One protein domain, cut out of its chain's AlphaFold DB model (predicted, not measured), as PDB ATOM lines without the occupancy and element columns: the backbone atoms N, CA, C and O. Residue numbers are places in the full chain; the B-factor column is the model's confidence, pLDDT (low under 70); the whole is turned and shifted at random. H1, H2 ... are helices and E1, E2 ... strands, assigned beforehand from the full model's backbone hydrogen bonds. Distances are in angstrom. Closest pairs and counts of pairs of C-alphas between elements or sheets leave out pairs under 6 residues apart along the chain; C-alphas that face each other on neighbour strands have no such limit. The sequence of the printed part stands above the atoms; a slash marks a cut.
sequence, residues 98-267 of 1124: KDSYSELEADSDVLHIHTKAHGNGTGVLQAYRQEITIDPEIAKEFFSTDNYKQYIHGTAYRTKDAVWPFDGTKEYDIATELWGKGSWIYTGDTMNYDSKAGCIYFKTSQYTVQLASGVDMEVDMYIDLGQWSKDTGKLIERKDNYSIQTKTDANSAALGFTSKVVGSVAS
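Overview. This is residues 98 to 267 of the 1124 residues of the protein "Extracellular protein" of Lactococcus lactis subsp. cremoris (UniProt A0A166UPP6). What does the whole look like? Two five-stranded sheets lie face to face as a sandwich, E1 E2 E8 E4 E5 over E6 E7 E3 E9 E10, with E1 close to E10 along one side and H3 bridging E4 and E6 at the other. H1, H2 and H4 gather at one end. What makes it up? The printed part has 170 residues with four named helices and ten named strands, in the order E1 E2 E3 H1 H2 E4 E5 H3 E6 E7 E8 H4 E9 E10; both sheets are antiparallel, and the class is mixed. It is compact, with a radius of gyration of the C-alphas of 16.4 A, and elongated, spanning 51 by 29 by 28 A.

Along the chain. What comes first? E1, residues 98 to 106, begins at C-alpha 98 (45.936, -17.057, -29.919) and is 23.9 A long; E2, residues 111 to 119, is 26.4 A, and E3 is residues 128 to 133. H1, residues 136 to 143, and H2, residues 148 to 151, precede E4, residues 152 to 159, 22.9 A. What follows? E5 is residues 169 to 173, H3 174 to 178, E6 190 to 194, E7 199 to 203, and E8 215 to 223, 26.0 A. H4 is residues 225 to 232, E9 241 to 250, 30.0 A, and E10, residues 261 to 266, ends at C-alpha 266 (46.232, -17.105, -54.372).

Arrangement. Which atoms join the sheets' strands? Within hydrogen-bond range are N 100 and O 116 in the hairpin E1 and E2, N 113 and O 221 of E2 and E8, and N 155 and O 220 of E8 and E4, each 2.8 A, and N 156 and O 172 in the hairpin E4 and E5, 3.0 A. So are N 194 and O 199 in the hairpin E6 and E7, N 132 and O 200 of E3 and E7, and N 131 and O 247 of E3 and E9, each 2.8 A, and N 244 and O 263 in the hairpin E9 and E10, 2.9 A. How do the sheets stand? The twisted sheets' facing parts are 9.0 A centre to centre, their strands at 32 degrees. The closest C-alphas of E1 and E10, Glu 105 and Val 265, are 5.8 A apart. Where are the helices? H1 is at the level of E9's sheet, height 0.3 A, and H3 only just at that of E4's, height 3.9 A; H2 touches H4, closest C-alphas Tyr 151 and Trp 228, 6.6 A. In H1, H3 and H4 every O i to N i+4 pair is within hydrogen-bond range; H2 is too short for one.

Size, cuts and confidence. How large is it? The C-alphas farthest apart, Pro 165 and Gly 233, are 52.9 A apart; the printed part has no cut. Which links are long? H3 to E6 and E7 to E8, 11 residues each. Where is confidence low? Residues 120 to 125, 161 to 168, 182 to 187, 208 to 213 and 250 to 263 have pLDDT under 70.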
ATOM      1  N   LYS A  98      45.137 -17.097 -28.683       73.88
ATOM      2  CA  LYS A  98      45.936 -17.057 -29.919       73.88
ATOM      3  C   LYS A  98      45.194 -17.884 -30.968       73.88
ATOM      4  O   LYS A  98      45.082 -19.103 -30.830       73.88
ATOM      5  N   ASP A  99      44.648 -17.199 -31.967       77.44
ATOM      6  CA  ASP A  99      44.161 -17.804 -33.205       77.44
ATOM      7  C   ASP A  99      45.349 -18.180 -34.116       77.44
ATOM      8  O   ASP A  99      46.445 -17.628 -33.987       77.44
ATOM      9  N   SER A 100      45.140 -19.117 -35.039       76.62
ATOM     10  CA  SER A 100      46.048 -19.433 -36.146       76.62
ATOM     11  C   SER A 100      45.298 -20.124 -37.289       76.62
ATOM     12  O   SER A 100      44.205 -20.671 -37.105       76.62
ATOM     13  N   TYR A 101      45.924 -20.174 -38.462       78.69
ATOM     14  CA  TYR A 101      45.588 -21.182 -39.467       78.69
ATOM     15  C   TYR A 101      46.284 -22.510 -39.132       78.69
ATOM     16  O   TYR A 101      47.201 -22.572 -38.308       78.69
ATOM     17  N   SER A 102      45.781 -23.594 -39.703       81.31
ATOM     18  CA  SER A 102      46.426 -24.914 -39.758       81.31
ATOM     19  C   SER A 102      46.613 -25.358 -41.203       81.31
ATOM     20  O   SER A 102      47.639 -25.944 -41.522       81.31
ATOM     21  N   GLU A 103      45.647 -25.012 -42.051       82.06
ATOM     22  CA  GLU A 103      45.620 -25.227 -43.495       82.06
ATOM     23  C   GLU A 103      44.719 -24.121 -44.078       82.06
ATOM     24  O   GLU A 103      43.740 -23.709 -43.440       82.06
ATOM     25  N   LEU A 104      45.087 -23.556 -45.225       84.56
ATOM     26  CA  LEU A 104      44.316 -22.516 -45.909       84.56
ATOM     27  C   LEU A 104      44.693 -22.552 -47.389       84.56
ATOM     28  O   LEU A 104      45.715 -21.995 -47.783       84.56
ATOM     29  N   GLU A 105      43.880 -23.234 -48.186       86.00
ATOM     30  CA  GLU A 105      44.171 -23.529 -49.591       86.00
ATOM     31  C   GLU A 105      42.921 -23.363 -50.465       86.00
ATOM     32  O   GLU A 105      41.787 -23.339 -49.979       86.00
ATOM     33  N   ALA A 106      43.127 -23.215 -51.772       89.31
ATOM     34  CA  ALA A 106      42.064 -23.107 -52.764       89.31
ATOM     35  C   ALA A 106      42.486 -23.791 -54.070       89.31
ATOM     36  O   ALA A 106      43.640 -23.668 -54.484       89.31
ATOM     37  N   ASP A 107      41.549 -24.477 -54.722       90.81
ATOM     38  CA  ASP A 107      41.754 -25.124 -56.022       90.81
ATOM     39  C   ASP A 107      40.574 -24.885 -56.990       90.81
ATOM     40  O   ASP A 107      39.711 -24.030 -56.760       90.81
ATOM     41  N   SER A 108      40.543 -25.628 -58.104       90.94
ATOM     42  CA  SER A 108      39.514 -25.528 -59.147       90.94
ATOM     43  C   SER A 108      38.089 -25.861 -58.688       90.94
ATOM     44  O   SER A 108      37.136 -25.563 -59.418       90.94
ATOM     45  N   ASP A 109      37.919 -26.478 -57.519       93.31
ATOM     46  CA  ASP A 109      36.640 -26.975 -57.022       93.31
ATOM     47  C   ASP A 109      36.305 -26.545 -55.584       93.31
ATOM     48  O   ASP A 109      35.117 -26.378 -55.287       93.31
ATOM     49  N   VAL A 110      37.293 -26.316 -54.710       94.69
ATOM     50  CA  VAL A 110      37.086 -26.104 -53.267       94.69
ATOM     51  C   VAL A 110      37.949 -24.964 -52.701       94.69
ATOM     52  O   VAL A 110      39.114 -24.801 -53.051       94.69
ATOM     53  N   LEU A 111      37.381 -24.205 -51.759       95.50
ATOM     54  CA  LEU A 111      38.105 -23.353 -50.806       95.50
ATOM     55  C   LEU A 111      38.136 -24.053 -49.439       95.50
ATOM     56  O   LEU A 111      37.079 -24.318 -48.858       95.50
ATOM     57  N   HIS A 112      39.329 -24.340 -48.921       95.00
ATOM     58  CA  HIS A 112      39.548 -25.003 -47.633       95.00
ATOM     59  C   HIS A 112      40.084 -24.017 -46.593       95.00
ATOM     60  O   HIS A 112      41.052 -23.297 -46.828       95.00
ATOM     61  N   ILE A 113      39.430 -23.964 -45.432       94.12
ATOM     62  CA  ILE A 113      39.762 -23.059 -44.332       94.12
ATOM     63  C   ILE A 113      39.823 -23.869 -43.034       94.12
ATOM     64  O   ILE A 113      38.788 -24.158 -42.424       94.12
ATOM     65  N   HIS A 114      41.036 -24.184 -42.574       92.75
ATOM     66  CA  HIS A 114      41.279 -24.853 -41.295       92.75
ATOM     67  C   HIS A 114      41.903 -23.880 -40.291       92.75
ATOM     68  O   HIS A 114      43.068 -23.490 -40.392       92.75
ATOM     69  N   THR A 115      41.122 -23.476 -39.292       91.00
ATOM     70  CA  THR A 115      41.531 -22.528 -38.241       91.00
ATOM     71  C   THR A 115      41.552 -23.183 -36.868       91.00
ATOM     72  O   THR A 115      40.716 -24.036 -36.559       91.00
ATOM     73  N   LYS A 116      42.477 -22.742 -36.016       88.75
ATOM     74  CA  LYS A 116      42.558 -23.092 -34.592       88.75
ATOM     75  C   LYS A 116      42.569 -21.827 -33.746       88.75
ATOM     76  O   LYS A 116      43.054 -20.787 -34.177       88.75
ATOM     77  N   ALA A 117      42.068 -21.929 -32.524       84.31
ATOM     78  CA  ALA A 117      42.153 -20.886 -31.518       84.31
ATOM     79  C   ALA A 117      42.315 -21.517 -30.137       84.31
ATOM     80  O   ALA A 117      41.424 -22.223 -29.662       84.31
ATOM     81  N   HIS A 118      43.445 -21.249 -29.484       82.81
ATOM     82  CA  HIS A 118      43.702 -21.696 -28.117       82.81
ATOM     83  C   HIS A 118      43.700 -20.505 -27.163       82.81
ATOM     84  O   HIS A 118      44.421 -19.528 -27.380       82.81
ATOM     85  N   GLY A 119      42.932 -20.592 -26.079       73.38
ATOM     86  CA  GLY A 119      42.841 -19.536 -25.080       73.38
ATOM     87  C   GLY A 119      42.959 -20.010 -23.639       73.38
ATOM     88  O   GLY A 119      42.426 -21.043 -23.248       73.38
ATOM     89  N   ASN A 120      43.585 -19.188 -22.794       65.69
ATOM     90  CA  ASN A 120      43.827 -19.449 -21.366       65.69
ATOM     91  C   ASN A 120      42.554 -19.272 -20.493       65.69
ATOM     92  O   ASN A 120      42.599 -18.759 -19.371       65.69
ATOM     93  N   GLY A 121      41.385 -19.635 -21.030       58.69
ATOM     94  CA  GLY A 121      40.063 -19.305 -20.501       58.69
ATOM     95  C   GLY A 121      39.735 -19.970 -19.161       58.69
ATOM     96  O   GLY A 121      39.483 -21.169 -19.089       58.69
ATOM     97  N   THR A 122      39.637 -19.166 -18.100       52.56
ATOM     98  CA  THR A 122      39.223 -19.603 -16.747       52.56
ATOM     99  C   THR A 122      37.744 -19.310 -16.428       52.56
ATOM    100  O   THR A 122      37.290 -19.533 -15.303       52.56
ATOM    101  N   GLY A 123      36.981 -18.799 -17.400       53.09
ATOM    102  CA  GLY A 123      35.637 -18.250 -17.205       53.09
ATOM    103  C   GLY A 123      34.503 -19.279 -17.169       53.09
ATOM    104  O   GLY A 123      34.019 -19.720 -18.207       53.09
ATOM    105  N   VAL A 124      33.987 -19.575 -15.972       57.59
ATOM    106  CA  VAL A 124      32.699 -20.278 -15.807       57.59
ATOM    107  C   VAL A 124      31.550 -19.373 -16.277       57.59
ATOM    108  O   VAL A 124      31.567 -18.170 -16.019       57.59
ATOM    109  N   LEU A 125      30.533 -19.950 -16.925       62.19
ATOM    110  CA  LEU A 125      29.396 -19.262 -17.564       62.19
ATOM    111  C   LEU A 125      29.764 -18.376 -18.770       62.19
ATOM    112  O   LEU A 125      28.907 -17.638 -19.260       62.19
ATOM    113  N   GLN A 126      30.991 -18.451 -19.291       70.38
ATOM    114  CA  GLN A 126      31.348 -17.783 -20.544       70.38
ATOM    115  C   GLN A 126      31.027 -18.665 -21.754       70.38
ATOM    116  O   GLN A 126      31.069 -19.889 -21.684       70.38
ATOM    117  N   ALA A 127      30.687 -18.017 -22.860       75.50
ATOM    118  CA  ALA A 127      30.627 -18.599 -24.196       75.50
ATOM    119  C   ALA A 127      31.629 -17.840 -25.071       75.50
ATOM    120  O   ALA A 127      31.963 -16.695 -24.752       75.50
ATOM    121  N   TYR A 128      32.043 -18.426 -26.186       80.81
ATOM    122  CA  TYR A 128      33.023 -17.847 -27.110       80.81
ATOM    123  C   TYR A 128      32.471 -17.814 -28.540       80.81
ATOM    124  O   TYR A 128      31.578 -18.597 -28.893       80.81
ATOM    125  N   ARG A 129      32.972 -16.878 -29.345       86.31
ATOM    126  CA  ARG A 129      32.661 -16.713 -30.766       86.31
ATOM    127  C   ARG A 129      33.980 -16.629 -31.524       86.31
ATOM    128  O   ARG A 129      34.723 -15.673 -31.328       86.31
ATOM    129  N   GLN A 130      34.226 -17.596 -32.396       89.38
ATOM    130  CA  GLN A 130      35.219 -17.467 -33.452       89.38
ATOM    131  C   GLN A 130      34.529 -16.856 -34.673       89.38
ATOM    132  O   GLN A 130      33.406 -17.243 -35.012       89.38
ATOM    133  N   GLU A 131      35.169 -15.875 -35.295       90.38
ATOM    134  CA  GLU A 131      34.709 -15.183 -36.497       90.38
ATOM    135  C   GLU A 131      35.717 -15.428 -37.612       90.38
ATOM    136  O   GLU A 131      36.875 -15.047 -37.474       90.38
ATOM    137  N   ILE A 132      35.260 -16.048 -38.698       91.31
ATOM    138  CA  ILE A 132      36.022 -16.280 -39.921       91.31
ATOM    139  C   ILE A 132      35.447 -15.353 -40.992       91.31
ATOM    140  O   ILE A 132      34.348 -15.575 -41.510       91.31
ATOM    141  N   THR A 133      36.168 -14.283 -41.296       89.94
ATOM    142  CA  THR A 133      35.851 -13.369 -42.394       89.94
ATOM    143  C   THR A 133      36.488 -13.916 -43.663       89.94
ATOM    144  O   THR A 133      37.698 -14.118 -43.711       89.94
ATOM    145  N   ILE A 134      35.671 -14.161 -44.681       88.56
ATOM    146  CA  ILE A 134      36.127 -14.524 -46.026       88.56
ATOM    147  C   ILE A 134      36.205 -13.237 -46.859       88.56
ATOM    148  O   ILE A 134      35.479 -12.283 -46.565       88.56
ATOM    149  N   ASP A 135      37.076 -13.200 -47.872       87.44
ATOM    150  CA  ASP A 135      37.231 -12.037 -48.748       87.44
ATOM    151  C   ASP A 135      35.862 -11.533 -49.254       87.44
ATOM    152  O   ASP A 135      35.031 -12.349 -49.674       87.44
ATOM    153  N   PRO A 136      35.606 -10.210 -49.228       84.69
ATOM    154  CA  PRO A 136      34.300  -9.662 -49.560       84.69
ATOM    155  C   PRO A 136      33.725 -10.074 -50.918       84.69
ATOM    156  O   PRO A 136      32.503 -10.142 -51.005       84.69
ATOM    157  N   GLU A 137      34.522 -10.360 -51.953       85.81
ATOM    158  CA  GLU A 137      33.952 -10.741 -53.259       85.81
ATOM    159  C   GLU A 137      33.493 -12.208 -53.278       85.81
ATOM    160  O   GLU A 137      32.365 -12.478 -53.690       85.81
ATOM    161  N   ILE A 138      34.269 -13.132 -52.689       90.69
ATOM    162  CA  ILE A 138      33.802 -14.508 -52.425       90.69
ATOM    163  C   ILE A 138      32.541 -14.457 -51.546       90.69
ATOM    164  O   ILE A 138      31.518 -15.071 -51.850       90.69
ATOM    165  N   ALA A 139      32.598 -13.706 -50.442       90.12
ATOM    166  CA  ALA A 139      31.557 -13.711 -49.421       90.12
ATOM    167  C   ALA A 139      30.233 -13.083 -49.893       90.12
ATOM    168  O   ALA A 139      29.163 -13.598 -49.556       90.12
ATOM    169  N   LYS A 140      30.257 -11.993 -50.672       86.38
ATOM    170  CA  LYS A 140      29.032 -11.385 -51.227       86.38
ATOM    171  C   LYS A 140      28.361 -12.318 -52.228       86.38
ATOM    172  O   LYS A 140      27.150 -12.534 -52.136       86.38
ATOM    173  N   GLU A 141      29.122 -12.881 -53.161       88.69
ATOM    174  CA  GLU A 141      28.541 -13.615 -54.285       88.69
ATOM    175  C   GLU A 141      28.054 -15.008 -53.868       88.69
ATOM    176  O   GLU A 141      26.913 -15.393 -54.155       88.69
ATOM    177  N   PHE A 142      28.845 -15.720 -53.061       94.19
ATOM    178  CA  PHE A 142      28.460 -17.020 -52.521       94.19
ATOM    179  C   PHE A 142      27.272 -16.913 -51.549       94.19
ATOM    180  O   PHE A 142      26.222 -17.519 -51.781       94.19
ATOM    181  N   PHE A 143      27.368 -16.099 -50.487       92.50
ATOM    182  CA  PHE A 143      26.335 -16.059 -49.438       92.50
ATOM    183  C   PHE A 143      25.052 -15.301 -49.818       92.50
ATOM    184  O   PHE A 143      24.054 -15.417 -49.100       92.50
ATOM    185  N   SER A 144      25.032 -14.562 -50.933       89.50
ATOM    186  CA  SER A 144      23.790 -14.023 -51.516       89.50
ATOM    187  C   SER A 144      22.976 -15.070 -52.287       89.50
ATOM    188  O   SER A 144      21.796 -14.846 -52.559       89.50
ATOM    189  N   THR A 145      23.576 -16.211 -52.636       91.06
ATOM    190  CA  THR A 145      22.969 -17.205 -53.527       91.06
ATOM    191  C   THR A 145      21.997 -18.132 -52.791       91.06
ATOM    192  O   THR A 145      22.306 -18.682 -51.732       91.06
ATOM    193  N   ASP A 146      20.811 -18.350 -53.365       88.12
ATOM    194  CA  ASP A 146      19.814 -19.261 -52.795       88.12
ATOM    195  C   ASP A 146      20.387 -20.679 -52.613       88.12
ATOM    196  O   ASP A 146      20.992 -21.259 -53.510       88.12
ATOM    197  N   ASN A 147      20.155 -21.259 -51.432       88.56
ATOM    198  CA  ASN A 147      20.639 -22.586 -51.024       88.56
ATOM    199  C   ASN A 147      22.172 -22.782 -50.963       88.56
ATOM    200  O   ASN A 147      22.590 -23.931 -50.842       88.56
ATOM    201  N   TYR A 148      22.996 -21.718 -50.908       92.12
ATOM    202  CA  TYR A 148      24.475 -21.793 -50.769       92.12
ATOM    203  C   TYR A 148      24.977 -22.837 -49.740       92.12
ATOM    204  O   TYR A 148      26.047 -23.419 -49.873       92.12
ATOM    205  N   LYS A 149      24.170 -23.098 -48.705       91.44
ATOM    206  CA  LYS A 149      24.419 -24.021 -47.587       91.44
ATOM    207  C   LYS A 149      24.696 -25.468 -48.000       91.44
ATOM    208  O   LYS A 149      25.174 -26.223 -47.164       91.44
ATOM    209  N   GLN A 150      24.337 -25.868 -49.221       94.06
ATOM    210  CA  GLN A 150      24.590 -27.223 -49.718       94.06
ATOM    211  C   GLN A 150      26.037 -27.446 -50.183       94.06
ATOM    212  O   GLN A 150      26.434 -28.596 -50.314       94.06
ATOM    213  N   TYR A 151      26.805 -26.367 -50.374       96.38
ATOM    214  CA  TYR A 151      28.217 -26.377 -50.772       96.38
ATOM    215  C   TYR A 151      29.156 -26.089 -49.587       96.38
ATOM    216  O   TYR A 151      30.257 -25.601 -49.797       96.38
ATOM    217  N   ILE A 152      28.707 -26.276 -48.340       95.62
ATOM    218  CA  ILE A 152      29.531 -26.079 -47.136       95.62
ATOM    219  C   ILE A 152      29.546 -27.382 -46.347       95.62
ATOM    220  O   ILE A 152      28.487 -27.863 -45.934       95.62
ATOM    221  N   HIS A 153      30.733 -27.919 -46.087       96.31
ATOM    222  CA  HIS A 153      30.936 -29.116 -45.266       96.31
ATOM    223  C   HIS A 153      32.229 -29.009 -44.440       96.31
ATOM    224  O   HIS A 153      32.748 -27.911 -44.231       96.31
ATOM    225  N   GLY A 154      32.685 -30.131 -43.884       96.88
ATOM    226  CA  GLY A 154      33.745 -30.184 -42.877       96.88
ATOM    227  C   GLY A 154      33.220 -30.268 -41.440       96.88
ATOM    228  O   GLY A 154      32.028 -30.504 -41.191       96.88
ATOM    229  N   THR A 155      34.122 -30.102 -40.477       97.00
ATOM    230  CA  THR A 155      33.892 -30.332 -39.047       97.00
ATOM    231  C   THR A 155      34.327 -29.149 -38.183       97.00
ATOM    232  O   THR A 155      35.197 -28.354 -38.524       97.00
ATOM    233  N   ALA A 156      33.702 -29.009 -37.016       93.81
ATOM    234  CA  ALA A 156      34.114 -28.024 -36.021       93.81
ATOM    235  C   ALA A 156      34.182 -28.646 -34.627       93.81
ATOM    236  O   ALA A 156      33.359 -29.485 -34.254       93.81
ATOM    237  N   TYR A 157      35.155 -28.207 -33.837       91.00
ATOM    238  CA  TYR A 157      35.498 -28.773 -32.541       91.00
ATOM    239  C   TYR A 157      35.575 -27.684 -31.473       91.00
ATOM    240  O   TYR A 157      36.009 -26.559 -31.720       91.00
ATOM    241  N   ARG A 158      35.208 -28.040 -30.239       87.88
ATOM    242  CA  ARG A 158      35.561 -27.261 -29.040       87.88
ATOM    243  C   ARG A 158      35.979 -28.154 -27.880       87.88
ATOM    244  O   ARG A 158      35.526 -29.298 -27.810       87.88
ATOM    245  N   THR A 159      36.736 -27.654 -26.905       83.75
ATOM    246  CA  THR A 159      36.930 -28.371 -25.624       83.75
ATOM    247  C   THR A 159      35.571 -28.674 -24.973       83.75
ATOM    248  O   THR A 159      34.691 -27.806 -24.917       83.75
ATOM    249  N   LYS A 160      35.369 -29.901 -24.472       78.00
ATOM    250  CA  LYS A 160      34.153 -30.280 -23.730       78.00
ATOM    251  C   LYS A 160      34.069 -29.576 -22.374       78.00
ATOM    252  O   LYS A 160      35.076 -29.280 -21.739       78.00
ATOM    253  N   ASP A 161      32.842 -29.432 -21.882       68.44
ATOM    254  CA  ASP A 161      32.533 -29.168 -20.475       68.44
ATOM    255  C   ASP A 161      32.984 -30.365 -19.605       68.44
ATOM    256  O   ASP A 161      32.216 -31.287 -19.318       68.44
ATOM    257  N   ALA A 162      34.268 -30.388 -19.247       60.84
ATOM    258  CA  ALA A 162      34.918 -31.531 -18.615       60.84
ATOM    259  C   ALA A 162      34.603 -31.646 -17.112       60.84
ATOM    260  O   ALA A 162      34.981 -30.796 -16.304       60.84
ATOM    261  N   VAL A 163      33.994 -32.766 -16.712       54.72
ATOM    262  CA  VAL A 163      34.037 -33.241 -15.323       54.72
ATOM    263  C   VAL A 163      35.095 -34.337 -15.240       54.72
ATOM    264  O   VAL A 163      35.020 -35.341 -15.951       54.72
ATOM    265  N   TRP A 164      36.075 -34.150 -14.353       47.97
ATOM    266  CA  TRP A 164      37.146 -35.117 -14.097       47.97
ATOM    267  C   TRP A 164      36.581 -36.542 -13.896       47.97
ATOM    268  O   TRP A 164      35.666 -36.712 -13.082       47.97
ATOM    269  N   PRO A 165      37.116 -37.577 -14.576       50.94
ATOM    270  CA  PRO A 165      38.437 -37.633 -15.212       50.94
ATOM    271  C   PRO A 165      38.439 -37.497 -16.749       50.94
ATOM    272  O   PRO A 165      39.404 -37.934 -17.363       50.94
ATOM    273  N   PHE A 166      37.380 -36.976 -17.382       52.81
ATOM    274  CA  PHE A 166      37.259 -36.995 -18.848       52.81
ATOM    275  C   PHE A 166      37.578 -35.642 -19.491       52.81
ATOM    276  O   PHE A 166      36.757 -34.725 -19.476       52.81
ATOM    277  N   ASP A 167      38.763 -35.557 -20.082       57.50
ATOM    278  CA  ASP A 167      39.166 -34.568 -21.078       57.50
ATOM    279  C   ASP A 167      38.656 -34.932 -22.493       57.50
ATOM    280  O   ASP A 167      38.064 -35.993 -22.724       57.50
ATOM    281  N   GLY A 168      38.830 -34.011 -23.447       69.06
ATOM    282  CA  GLY A 168      38.557 -34.229 -24.873       69.06
ATOM    283  C   GLY A 168      37.697 -33.156 -25.552       69.06
ATOM    284  O   GLY A 168      37.022 -32.347 -24.912       69.06
ATOM    285  N   THR A 169      37.692 -33.182 -26.882       78.88
ATOM    286  CA  THR A 169      36.939 -32.267 -27.752       78.88
ATOM    287  C   THR A 169      35.512 -32.753 -28.002       78.88
ATOM    288  O   THR A 169      35.229 -33.955 -27.954       78.88
ATOM    289  N   LYS A 170      34.580 -31.835 -28.262       86.38
ATOM    290  CA  LYS A 170      33.281 -32.119 -28.871       86.38
ATOM    291  C   LYS A 170      33.342 -31.674 -30.328       86.38
ATOM    292  O   LYS A 170      33.407 -30.482 -30.594       86.38
ATOM    293  N   GLU A 171      33.337 -32.673 -31.193       91.81
ATOM    294  CA  GLU A 171      33.204 -32.597 -32.643       91.81
ATOM    295  C   GLU A 171      31.752 -32.335 -33.060       91.81
ATOM    296  O   GLU A 171      30.819 -32.684 -32.322       91.81
ATOM    297  N   TYR A 172      31.598 -31.747 -34.242       93.38
ATOM    298  CA  TYR A 172      30.345 -31.516 -34.945       93.38
ATOM    299  C   TYR A 172      30.557 -31.603 -36.455       93.38
ATOM    300  O   TYR A 172      31.537 -31.059 -36.966       93.38
ATOM    301  N   ASP A 173      29.583 -32.156 -37.167       95.19
ATOM    302  CA  ASP A 173      29.444 -31.963 -38.615       95.19
ATOM    303  C   ASP A 173      28.875 -30.556 -38.904       95.19
ATOM    304  O   ASP A 173      27.813 -30.178 -38.385       95.19
ATOM    305  N   ILE A 174      29.580 -29.745 -39.705       95.12
ATOM    306  CA  ILE A 174      29.208 -28.339 -39.936       95.12
ATOM    307  C   ILE A 174      27.820 -28.247 -40.579       95.12
ATOM    308  O   ILE A 174      26.953 -27.535 -40.064       95.12
ATOM    309  N   ALA A 175      27.580 -28.984 -41.663       90.19
ATOM    310  CA  ALA A 175      26.373 -28.868 -42.480       90.19
ATOM    311  C   ALA A 175      25.099 -29.328 -41.746       90.19
ATOM    312  O   ALA A 175      24.042 -28.687 -41.809       90.19
ATOM    313  N   THR A 176      25.182 -30.454 -41.039       89.31
ATOM    314  CA  THR A 176      24.030 -31.165 -40.475       89.31
ATOM    315  C   THR A 176      23.818 -30.904 -38.990       89.31
ATOM    316  O   THR A 176      22.660 -30.954 -38.557       89.31
ATOM    317  N   GLU A 177      24.844 -30.541 -38.212       89.75
ATOM    318  CA  GLU A 177      24.713 -30.275 -36.772       89.75
ATOM    319  C   GLU A 177      24.788 -28.791 -36.401       89.75
ATOM    320  O   GLU A 177      24.029 -28.382 -35.520       89.75
ATOM    321  N   LEU A 178      25.595 -27.967 -37.081       91.06
ATOM    322  CA  LEU A 178      25.803 -26.556 -36.704       91.06
ATOM    323  C   LEU A 178      25.125 -25.526 -37.612       91.06
ATOM    324  O   LEU A 178      24.588 -24.536 -37.097       91.06
ATOM    325  N   TRP A 179      25.156 -25.714 -38.934       89.62
ATOM    326  CA  TRP A 179      24.808 -24.647 -39.869       89.62
ATOM    327  C   TRP A 179      23.309 -24.338 -39.860       89.62
ATOM    328  O   TRP A 179      22.448 -25.219 -39.967       89.62
ATOM    329  N   GLY A 180      22.962 -23.057 -39.718       79.00
ATOM    330  CA  GLY A 180      21.570 -22.608 -39.741       79.00
ATOM    331  C   GLY A 180      20.721 -23.045 -38.542       79.00
ATOM    332  O   GLY A 180      19.504 -22.833 -38.571       79.00
ATOM    333  N   LYS A 181      21.300 -23.655 -37.496       79.19
ATOM    334  CA  LYS A 181      20.544 -23.985 -36.277       79.19
ATOM    335  C   LYS A 181      20.249 -22.714 -35.482       79.19
ATOM    336  O   LYS A 181      21.132 -21.896 -35.229       79.19
ATOM    337  N   GLY A 182      19.002 -22.563 -35.039       61.12
ATOM    338  CA  GLY A 182      18.611 -21.468 -34.153       61.12
ATOM    339  C   GLY A 182      19.022 -21.745 -32.706       61.12
ATOM    340  O   GLY A 182      18.506 -22.679 -32.094       61.12
ATOM    341  N   SER A 183      19.898 -20.914 -32.136       55.22
ATOM    342  CA  SER A 183      20.245 -21.007 -30.711       55.22
ATOM    343  C   SER A 183      19.055 -20.564 -29.847       55.22
ATOM    344  O   SER A 183      18.737 -19.376 -29.756       55.22
ATOM    345  N   TRP A 184      18.372 -21.518 -29.203       48.09
ATOM    346  CA  TRP A 184      17.359 -21.218 -28.185       48.09
ATOM    347  C   TRP A 184      18.053 -20.714 -26.912       48.09
ATOM    348  O   TRP A 184      18.370 -21.492 -26.014       48.09
ATOM    349  N   ILE A 185      18.289 -19.397 -26.886       47.38
ATOM    350  CA  ILE A 185      18.684 -18.481 -25.796       47.38
ATOM    351  C   ILE A 185      19.889 -18.847 -24.894       47.38
ATOM    352  O   ILE A 185      20.659 -17.944 -24.584       47.38
ATOM    353  N   TYR A 186      20.103 -20.112 -24.511       52.31
ATOM    354  CA  TYR A 186      21.234 -20.577 -23.689       52.31
ATOM    355  C   TYR A 186      21.808 -21.966 -24.062       52.31
ATOM    356  O   TYR A 186      22.834 -22.345 -23.503       52.31
ATOM    357  N   THR A 187      21.179 -22.764 -24.942       55.25
ATOM    358  CA  THR A 187      21.396 -24.236 -24.956       55.25
ATOM    359  C   THR A 187      21.815 -24.867 -26.295       55.25
ATOM    360  O   THR A 187      21.336 -25.951 -26.628       55.25
ATOM    361  N   GLY A 188      22.689 -24.232 -27.080       72.44
ATOM    362  CA  GLY A 188      23.256 -24.872 -28.275       72.44
ATOM    363  C   GLY A 188      24.407 -24.098 -28.912       72.44
ATOM    364  O   GLY A 188      24.347 -22.868 -28.987       72.44
ATOM    365  N   ASP A 189      25.418 -24.842 -29.367       86.19
ATOM    366  CA  ASP A 189      26.469 -24.357 -30.266       86.19
ATOM    367  C   ASP A 189      25.879 -24.197 -31.679       86.19
ATOM    368  O   ASP A 189      24.959 -24.927 -32.057       86.19
ATOM    369  N   THR A 190      26.371 -23.232 -32.454       89.56
ATOM    370  CA  THR A 190      25.802 -22.871 -33.766       89.56
ATOM    371  C   THR A 190      26.853 -22.286 -34.700       89.56
ATOM    372  O   THR A 190      27.699 -21.520 -34.234       89.56
ATOM    373  N   MET A 191      26.722 -22.532 -36.005       92.00
ATOM    374  CA  MET A 191      27.484 -21.832 -37.043       92.00
ATOM    375  C   MET A 191      26.541 -21.151 -38.043       92.00
ATOM    376  O   MET A 191      25.525 -21.723 -38.440       92.00
ATOM    377  N   ASN A 192      26.834 -19.905 -38.417       89.56
ATOM    378  CA  ASN A 192      26.076 -19.144 -39.415       89.56
ATOM    379  C   ASN A 192      26.979 -18.092 -40.078       89.56
ATOM    380  O   ASN A 192      27.931 -17.625 -39.459       89.56
ATOM    381  N   TYR A 193      26.608 -17.642 -41.275       91.38
ATOM    382  CA  TYR A 193      27.093 -16.382 -41.843       91.38
ATOM    383  C   TYR A 193      26.310 -15.185 -41.270       91.38
ATOM    384  O   TYR A 193      25.080 -15.240 -41.162       91.38
ATOM    385  N   ASP A 194      27.009 -14.110 -40.907       86.56
ATOM    386  CA  ASP A 194      26.445 -12.813 -40.522       86.56
ATOM    387  C   ASP A 194      26.704 -11.782 -41.627       86.56
ATOM    388  O   ASP A 194      27.763 -11.156 -41.690       86.56
ATOM    389  N   SER A 195      25.701 -11.556 -42.476       82.12
ATOM    390  CA  SER A 195      25.784 -10.615 -43.599       82.12
ATOM    391  C   SER A 195      25.896  -9.136 -43.204       82.12
ATOM    392  O   SER A 195      26.002  -8.289 -44.087       82.12
ATOM    393  N   LYS A 196      25.880  -8.793 -41.906       80.62
ATOM    394  CA  LYS A 196      26.209  -7.439 -41.421       80.62
ATOM    395  C   LYS A 196      27.658  -7.299 -40.975       80.62
ATOM    396  O   LYS A 196      28.182  -6.192 -41.015       80.62
ATOM    397  N   ALA A 197      28.263  -8.388 -40.509       75.69
ATOM    398  CA  ALA A 197      29.654  -8.423 -40.068       75.69
ATOM    399  C   ALA A 197      30.610  -8.950 -41.156       75.69
ATOM    400  O   ALA A 197      31.818  -8.836 -40.997       75.69
ATOM    401  N   GLY A 198      30.082  -9.541 -42.237       81.81
ATOM    402  CA  GLY A 198      30.872 -10.138 -43.322       81.81
ATOM    403  C   GLY A 198      31.536 -11.471 -42.957       81.81
ATOM    404  O   GLY A 198      32.320 -11.996 -43.740       81.81
ATOM    405  N   CYS A 199      31.233 -12.031 -41.782       87.75
ATOM    406  CA  CYS A 199      31.902 -13.216 -41.251       87.75
ATOM    407  C   CYS A 199      30.974 -14.427 -41.120       87.75
ATOM    408  O   CYS A 199      29.812 -14.330 -40.714       87.75
ATOM    409  N   ILE A 200      31.529 -15.604 -41.388       92.75
ATOM    410  CA  ILE A 200      31.066 -16.851 -40.785       92.75
ATOM    411  C   ILE A 200      31.424 -16.777 -39.299       92.75
ATOM    412  O   ILE A 200      32.484 -16.273 -38.938       92.75
ATOM    413  N   TYR A 201      30.570 -17.277 -38.413       90.25
ATOM    414  CA  TYR A 201      30.929 -17.394 -37.005       90.25
ATOM    415  C   TYR A 201      30.555 -18.749 -36.422       90.25
ATOM    416  O   TYR A 201      29.411 -19.193 -36.543       90.25
ATOM    417  N   PHE A 202      31.505 -19.367 -35.721       91.56
ATOM    418  CA  PHE A 202      31.255 -20.502 -34.842       91.56
ATOM    419  C   PHE A 202      31.061 -19.980 -33.418       91.56
ATOM    420  O   PHE A 202      31.929 -19.322 -32.845       91.56
ATOM    421  N   LYS A 203      29.886 -20.240 -32.846       88.00
ATOM    422  CA  LYS A 203      29.509 -19.782 -31.509       88.00
ATOM    423  C   LYS A 203      29.224 -20.965 -30.604       88.00
ATOM    424  O   LYS A 203      28.372 -21.798 -30.911       88.00
ATOM    425  N   THR A 204      29.898 -20.987 -29.463       84.00
ATOM    426  CA  THR A 204      29.746 -22.027 -28.445       84.00
ATOM    427  C   THR A 204      28.613 -21.690 -27.470       84.00
ATOM    428  O   THR A 204      28.244 -20.529 -27.271       84.00
ATOM    429  N   SER A 205      28.024 -22.716 -26.863       78.94
ATOM    430  CA  SER A 205      27.178 -22.590 -25.672       78.94
ATOM    431  C   SER A 205      28.023 -22.271 -24.433       78.94
ATOM    432  O   SER A 205      29.244 -22.419 -24.441       78.94
ATOM    433  N   GLN A 206      27.384 -21.785 -23.364       75.56
ATOM    434  CA  GLN A 206      28.102 -21.384 -22.152       75.56
ATOM    435  C   GLN A 206      28.754 -22.584 -21.457       75.56
ATOM    436  O   GLN A 206      28.069 -23.540 -21.096       75.56
ATOM    437  N   TYR A 207      30.052 -22.474 -21.187       72.62
ATOM    438  CA  TYR A 207      30.825 -23.443 -20.422       72.62
ATOM    439  C   TYR A 207      30.362 -23.449 -18.960       72.62
ATOM    440  O   TYR A 207      30.403 -22.439 -18.250       72.62
ATOM    441  N   THR A 208      29.900 -24.604 -18.498       66.94
ATOM    442  CA  THR A 208      29.250 -24.796 -17.191       66.94
ATOM    443  C   THR A 208      30.225 -25.072 -16.043       66.94
ATOM    444  O   THR A 208      29.825 -25.061 -14.877       66.94
ATOM    445  N   VAL A 209      31.506 -25.287 -16.354       63.31
ATOM    446  CA  VAL A 209      32.589 -25.641 -15.422       63.31
ATOM    447  C   VAL A 209      33.861 -24.848 -15.736       63.31
ATOM    448  O   VAL A 209      34.027 -24.346 -16.844       63.31
ATOM    449  N   GLN A 210      34.770 -24.728 -14.761       60.09
ATOM    450  CA  GLN A 210      36.075 -24.098 -14.978       60.09
ATOM    451  C   GLN A 210      37.014 -25.080 -15.682       60.09
ATOM    452  O   GLN A 210      37.268 -26.166 -15.160       60.09
ATOM    453  N   LEU A 211      37.555 -24.685 -16.833       65.50
ATOM    454  CA  LEU A 211      38.539 -25.481 -17.558       65.50
ATOM    455  C   LEU A 211      39.953 -25.181 -17.054       65.50
ATOM    456  O   LEU A 211      40.342 -24.027 -16.890       65.50
ATOM    457  N   ALA A 212      40.710 -26.241 -16.773       59.84
ATOM    458  CA  ALA A 212      42.086 -26.154 -16.275       59.84
ATOM    459  C   ALA A 212      43.141 -26.200 -17.397       59.84
ATOM    460  O   ALA A 212      44.302 -25.893 -17.148       59.84
ATOM    461  N   SER A 213      42.734 -26.592 -18.607       64.62
ATOM    462  CA  SER A 213      43.564 -26.729 -19.810       64.62
ATOM    463  C   SER A 213      43.428 -25.560 -20.791       64.62
ATOM    464  O   SER A 213      44.028 -25.607 -21.855       64.62
ATOM    465  N   GLY A 214      42.621 -24.545 -20.464       74.50
ATOM    466  CA  GLY A 214      42.186 -23.531 -21.423       74.50
ATOM    467  C   GLY A 214      40.972 -23.969 -22.251       74.50
ATOM    468  O   GLY A 214      40.247 -24.894 -21.877       74.50
ATOM    469  N   VAL A 215      40.741 -23.249 -23.347       77.75
ATOM    470  CA  VAL A 215      39.656 -23.423 -24.316       77.75
ATOM    471  C   VAL A 215      40.275 -23.505 -25.702       77.75
ATOM    472  O   VAL A 215      40.911 -22.559 -26.154       77.75
ATOM    473  N   ASP A 216      40.023 -24.611 -26.378       85.44
ATOM    474  CA  ASP A 216      40.349 -24.852 -27.773       85.44
ATOM    475  C   ASP A 216      39.062 -24.719 -28.592       85.44
ATOM    476  O   ASP A 216      38.016 -25.277 -28.224       85.44
ATOM    477  N   MET A 217      39.144 -23.997 -29.703       88.25
ATOM    478  CA  MET A 217      38.161 -23.986 -30.781       88.25
ATOM    479  C   MET A 217      38.884 -24.256 -32.097       88.25
ATOM    480  O   MET A 217      39.991 -23.772 -32.314       88.25
ATOM    481  N   GLU A 218      38.275 -25.055 -32.962       92.88
ATOM    482  CA  GLU A 218      38.858 -25.453 -34.240       92.88
ATOM    483  C   GLU A 218      37.738 -25.614 -35.268       92.88
ATOM    484  O   GLU A 218      36.683 -26.174 -34.960       92.88
ATOM    485  N   VAL A 219      37.943 -25.090 -36.473       95.56
ATOM    486  CA  VAL A 219      36.993 -25.157 -37.589       95.56
ATOM    487  C   VAL A 219      37.773 -25.591 -38.818       95.56
ATOM    488  O   VAL A 219      38.647 -24.855 -39.265       95.56
ATOM    489  N   ASP A 220      37.457 -26.779 -39.320       96.69
ATOM    490  CA  ASP A 220      37.980 -27.404 -40.534       96.69
ATOM    491  C   ASP A 220      36.849 -27.402 -41.571       96.69
ATOM    492  O   ASP A 220      35.908 -28.190 -41.479       96.69
ATOM    493  N   MET A 221      36.849 -26.420 -42.471       97.00
ATOM    494  CA  MET A 221      35.681 -26.069 -43.281       97.00
ATOM    495  C   MET A 221      36.022 -26.022 -44.764       97.00
ATOM    496  O   MET A 221      36.939 -25.316 -45.178       97.00
ATOM    497  N   TYR A 222      35.216 -26.715 -45.561       97.25
ATOM    498  CA  TYR A 222      35.326 -26.763 -47.014       97.25
ATOM    499  C   TYR A 222      34.127 -26.055 -47.643       97.25
ATOM    500  O   TYR A 222      32.992 -26.206 -47.173       97.25
ATOM    501  N   ILE A 223      34.379 -25.289 -48.704       97.31
ATOM    502  CA  ILE A 223      33.347 -24.633 -49.506       97.31
ATOM    503  C   ILE A 223      33.517 -25.056 -50.970       97.31
ATOM    504  O   ILE A 223      34.505 -24.687 -51.601       97.31
ATOM    505  N   ASP A 224      32.557 -25.813 -51.510       97.31
ATOM    506  CA  ASP A 224      32.598 -26.424 -52.853       97.31
ATOM    507  C   ASP A 224      32.278 -25.398 -53.961       97.31
ATOM    508  O   ASP A 224      31.289 -25.510 -54.698       97.31
ATOM    509  N   LEU A 225      33.083 -24.336 -54.042       96.31
ATOM    510  CA  LEU A 225      32.838 -23.186 -54.909       96.31
ATOM    511  C   LEU A 225      32.776 -23.571 -56.396       96.31
ATOM    512  O   LEU A 225      31.923 -23.049 -57.115       96.31
ATOM    513  N   GLY A 226      33.577 -24.533 -56.865       94.19
ATOM    514  CA  GLY A 226      33.523 -25.002 -58.256       94.19
ATOM    515  C   GLY A 226      32.187 -25.642 -58.616       94.19
ATOM    516  O   GLY A 226      31.658 -25.375 -59.695       94.19
ATOM    517  N   GLN A 227      31.590 -26.430 -57.716       95.69
ATOM    518  CA  GLN A 227      30.252 -26.986 -57.944       95.69
ATOM    519  C   GLN A 227      29.167 -25.908 -57.815       95.69
ATOM    520  O   GLN A 227      28.218 -25.916 -58.596       95.69
ATOM    521  N   TRP A 228      29.325 -24.946 -56.899       96.50
ATOM    522  CA  TRP A 228      28.438 -23.780 -56.793       96.50
ATOM    523  C   TRP A 228      28.404 -22.958 -58.089       96.50
ATOM    524  O   TRP A 228      27.311 -22.647 -58.567       96.50
ATOM    525  N   SER A 229      29.559 -22.666 -58.698       93.75
ATOM    526  CA  SER A 229      29.645 -22.007 -60.012       93.75
ATOM    527  C   SER A 229      28.916 -22.830 -61.080       93.75
ATOM    528  O   SER A 229      27.948 -22.355 -61.680       93.75
ATOM    529  N   LYS A 230      29.278 -24.114 -61.228       93.19
ATOM    530  CA  LYS A 230      28.714 -25.043 -62.229       93.19
ATOM    531  C   LYS A 230      27.188 -25.214 -62.109       93.19
ATOM    532  O   LYS A 230      26.516 -25.362 -63.129       93.19
ATOM    533  N   ASP A 231      26.632 -25.158 -60.897       94.81
ATOM    534  CA  ASP A 231      25.186 -25.272 -60.634       94.81
ATOM    535  C   ASP A 231      24.406 -23.959 -60.840       94.81
ATOM    536  O   ASP A 231      23.191 -23.998 -61.065       94.81
ATOM    537  N   THR A 232      25.059 -22.797 -60.719       92.00
ATOM    538  CA  THR A 232      24.379 -21.487 -60.634       92.00
ATOM    539  C   THR A 232      24.673 -20.543 -61.798       92.00
ATOM    540  O   THR A 232      23.873 -19.641 -62.050       92.00
ATOM    541  N   GLY A 233      25.781 -20.750 -62.516       88.75
ATOM    542  CA  GLY A 233      26.280 -19.840 -63.549       88.75
ATOM    543  C   GLY A 233      26.870 -18.536 -62.999       88.75
ATOM    544  O   GLY A 233      26.948 -17.564 -63.743       88.75
ATOM    545  N   LYS A 234      27.225 -18.495 -61.708       88.50
ATOM    546  CA  LYS A 234      27.895 -17.361 -61.056       88.50
ATOM    547  C   LYS A 234      29.395 -17.601 -60.930       88.50
ATOM    548  O   LYS A 234      29.810 -18.726 -60.663       88.50
ATOM    549  N   LEU A 235      30.170 -16.527 -61.027       89.88
ATOM    550  CA  LEU A 235      31.618 -16.517 -60.842       89.88
ATOM    551  C   LEU A 235      32.008 -15.489 -59.773       89.88
ATOM    552  O   LEU A 235      31.202 -14.649 -59.374       89.88
ATOM    553  N   ILE A 236      33.236 -15.589 -59.278       90.31
ATOM    554  CA  ILE A 236      33.835 -14.656 -58.325       90.31
ATOM    555  C   ILE A 236      34.949 -13.877 -59.028       90.31
ATOM    556  O   ILE A 236      35.839 -14.478 -59.629       90.31
ATOM    557  N   GLU A 237      34.898 -12.550 -58.875       87.62
ATOM    558  CA  GLU A 237      35.899 -11.580 -59.340       87.62
ATOM    559  C   GLU A 237      37.328 -12.085 -59.117       87.62
ATOM    560  O   GLU A 237      37.702 -12.382 -57.971       87.62
ATOM    561  N   ARG A 238      38.151 -12.136 -60.171       87.94
ATOM    562  CA  ARG A 238      39.561 -12.526 -60.033       87.94
ATOM    563  C   ARG A 238      40.363 -11.490 -59.238       87.94
ATOM    564  O   ARG A 238      40.425 -10.314 -59.579       87.94
ATOM    565  N   LYS A 239      41.076 -11.973 -58.221       81.44
ATOM    566  CA  LYS A 239      42.148 -11.256 -57.514       81.44
ATOM    567  C   LYS A 239      43.417 -12.094 -57.521       81.44
ATOM    568  O   LYS A 239      43.326 -13.318 -57.532       81.44
ATOM    569  N   ASP A 240      44.584 -11.465 -57.413       73.12
ATOM    570  CA  ASP A 240      45.845 -12.194 -57.202       73.12
ATOM    571  C   ASP A 240      45.779 -13.024 -55.909       73.12
ATOM    572  O   ASP A 240      46.162 -14.192 -55.883       73.12
ATOM    573  N   ASN A 241      45.219 -12.428 -54.849       76.25
ATOM    574  CA  ASN A 241      45.022 -13.027 -53.531       76.25
ATOM    575  C   ASN A 241      43.658 -12.645 -52.927       76.25
ATOM    576  O   ASN A 241      43.238 -11.487 -53.002       76.25
ATOM    577  N   TYR A 242      43.010 -13.587 -52.238       80.44
ATOM    578  CA  TYR A 242      41.809 -13.356 -51.424       80.44
ATOM    579  C   TYR A 242      42.166 -13.403 -49.940       80.44
ATOM    580  O   TYR A 242      42.718 -14.397 -49.469       80.44
ATOM    581  N   SER A 243      41.839 -12.350 -49.185       80.00
ATOM    582  CA  SER A 243      42.128 -12.292 -47.746       80.00
ATOM    583  C   SER A 243      41.098 -13.086 -46.942       80.00
ATOM    584  O   SER A 243      39.909 -12.770 -46.970       80.00
ATOM    585  N   ILE A 244      41.561 -14.068 -46.170       81.81
ATOM    586  CA  ILE A 244      40.769 -14.724 -45.125       81.81
ATOM    587  C   ILE A 244      41.290 -14.230 -43.772       81.81
ATOM    588  O   ILE A 244      42.496 -14.098 -43.570       81.81
ATOM    589  N   GLN A 245      40.391 -13.927 -42.838       83.69
ATOM    590  CA  GLN A 245      40.744 -13.436 -41.503       83.69
ATOM    591  C   GLN A 245      40.041 -14.266 -40.433       83.69
ATOM    592  O   GLN A 245      38.885 -14.651 -40.613       83.69
ATOM    593  N   THR A 246      40.701 -14.509 -39.303       83.25
ATOM    594  CA  THR A 246      40.109 -15.207 -38.155       83.25
ATOM    595  C   THR A 246      40.424 -14.504 -36.832       83.25
ATOM    596  O   THR A 246      41.489 -13.903 -36.669       83.25
ATOM    597  N   LYS A 247      39.471 -14.531 -35.894       84.06
ATOM    598  CA  LYS A 247      39.639 -14.073 -34.503       84.06
ATOM    599  C   LYS A 247      38.682 -14.804 -33.561       84.06
ATOM    600  O   LYS A 247      37.533 -15.056 -33.936       84.06
ATOM    601  N   THR A 248      39.095 -15.041 -32.318       81.69
ATOM    602  CA  THR A 248      38.259 -15.671 -31.285       81.69
ATOM    603  C   THR A 248      38.086 -14.789 -30.050       81.69
ATOM    604  O   THR A 248      39.029 -14.477 -29.326       81.69
ATOM    605  N   ASP A 249      36.829 -14.435 -29.775       72.69
ATOM    606  CA  ASP A 249      36.416 -13.560 -28.679       72.69
ATOM    607  C   ASP A 249      35.546 -14.285 -27.643       72.69
ATOM    608  O   ASP A 249      34.814 -15.237 -27.934       72.69
ATOM    609  N   ALA A 250      35.519 -13.759 -26.416       66.25
ATOM    610  CA  ALA A 250      34.425 -14.053 -25.495       66.25
ATOM    611  C   ALA A 250      33.117 -13.443 -26.036       66.25
ATOM    612  O   ALA A 250      33.051 -12.260 -26.359       66.25
ATOM    613  N   ASN A 251      32.033 -14.222 -26.071       56.16
ATOM    614  CA  ASN A 251      30.700 -13.829 -26.559       56.16
ATOM    615  C   ASN A 251      29.951 -12.904 -25.555       56.16
ATOM    616  O   ASN A 251      28.754 -13.032 -25.292       56.16
ATOM    617  N   SER A 252      30.669 -11.957 -24.958       43.59
ATOM    618  CA  SER A 252      30.179 -10.916 -24.056       43.59
ATOM    619  C   SER A 252      31.002  -9.655 -24.285       43.59
ATOM    620  O   SER A 252      32.223  -9.753 -24.320       43.59
ATOM    621  N   ALA A 253      30.354  -8.491 -24.392       33.97
ATOM    622  CA  ALA A 253      30.982  -7.211 -24.740       33.97
ATOM    623  C   ALA A 253      31.881  -6.632 -23.622       33.97
ATOM    624  O   ALA A 253      31.580  -5.599 -23.023       33.97
ATOM    625  N   ALA A 254      32.973  -7.329 -23.319       29.77
ATOM    626  CA  ALA A 254      34.075  -6.868 -22.491       29.77
ATOM    627  C   ALA A 254      35.195  -6.357 -23.407       29.77
ATOM    628  O   ALA A 254      35.564  -7.030 -24.365       29.77
ATOM    629  N   LEU A 255      35.723  -5.168 -23.115       29.69
ATOM    630  CA  LEU A 255      36.761  -4.528 -23.924       29.69
ATOM    631  C   LEU A 255      38.116  -5.221 -23.708       29.69
ATOM    632  O   LEU A 255      38.847  -4.886 -22.777       29.69
ATOM    633  N   GLY A 256      38.431  -6.181 -24.573       28.75
ATOM    634  CA  GLY A 256      39.778  -6.693 -24.808       28.75
ATOM    635  C   GLY A 256      40.147  -6.467 -26.272       28.75
ATOM    636  O   GLY A 256      39.297  -6.619 -27.145       28.75
ATOM    637  N   PHE A 257      41.393  -6.080 -26.541       31.33
ATOM    638  CA  PHE A 257      41.900  -5.972 -27.907       31.33
ATOM    639  C   PHE A 257      42.382  -7.358 -28.349       31.33
ATOM    640  O   PHE A 257      43.388  -7.849 -27.843       31.33
ATOM    641  N   THR A 258      41.637  -8.007 -29.242       38.56
ATOM    642  CA  THR A 258      41.989  -9.304 -29.833       38.56
ATOM    643  C   THR A 258      42.597  -9.114 -31.219       38.56
ATOM    644  O   THR A 258      42.079  -8.373 -32.056       38.56
ATOM    645  N   SER A 259      43.730  -9.773 -31.451       51.00
ATOM    646  CA  SER A 259      44.452  -9.739 -32.720       51.00
ATOM    647  C   SER A 259      43.666 -10.497 -33.793       51.00
ATOM    648  O   SER A 259      43.365 -11.674 -33.613       51.00
ATOM    649  N   LYS A 260      43.359  -9.845 -34.921       64.88
ATOM    650  CA  LYS A 260      42.912 -10.541 -36.137       64.88
ATOM    651  C   LYS A 260      44.125 -11.243 -36.752       64.88
ATOM    652  O   LYS A 260      45.122 -10.585 -37.029       64.88
ATOM    653  N   VAL A 261      44.024 -12.544 -36.988       64.12
ATOM    654  CA  VAL A 261      44.981 -13.312 -37.795       64.12
ATOM    655  C   VAL A 261      44.521 -13.227 -39.247       64.12
ATOM    656  O   VAL A 261      43.329 -13.377 -39.515       64.12
ATOM    657  N   VAL A 262      45.440 -12.965 -40.176       69.31
ATOM    658  CA  VAL A 262      45.142 -12.817 -41.608       69.31
ATOM    659  C   VAL A 262      45.990 -13.804 -42.398       69.31
ATOM    660  O   VAL A 262      47.200 -13.867 -42.204       69.31
ATOM    661  N   GLY A 263      45.347 -14.553 -43.286       65.62
ATOM    662  CA  GLY A 263      45.992 -15.337 -44.334       65.62
ATOM    663  C   GLY A 263      45.419 -14.964 -45.701       65.62
ATOM    664  O   GLY A 263      44.475 -14.173 -45.806       65.62
ATOM    665  N   SER A 264      45.967 -15.548 -46.761       78.25
ATOM    666  CA  SER A 264      45.415 -15.413 -48.107       78.25
ATOM    667  C   SER A 264      45.549 -16.696 -48.913       78.25
ATOM    668  O   SER A 264      46.466 -17.485 -48.693       78.25
ATOM    669  N   VAL A 265      44.628 -16.875 -49.858       79.25
ATOM    670  CA  VAL A 265      44.731 -17.873 -50.932       79.25
ATOM    671  C   VAL A 265      44.972 -17.150 -52.255       79.25
ATOM    672  O   VAL A 265      44.310 -16.149 -52.538       79.25
ATOM    673  N   ALA A 266      45.926 -17.639 -53.047       78.38
ATOM    674  CA  ALA A 266      46.232 -17.105 -54.372       78.38
ATOM    675  C   ALA A 266      45.304 -17.704 -55.445       78.38
ATOM    676  O   ALA A 266      44.831 -18.829 -55.283       78.38
ATOM    677  N   SER A 267      45.070 -16.992 -56.552       80.50
ATOM    678  CA  SER A 267      44.268 -17.503 -57.685       80.50
ATOM    679  C   SER A 267      45.083 -18.187 -58.798       80.50
ATOM    680  O   SER A 267      44.517 -18.618 -59.808       80.50
TER     681      SER A 267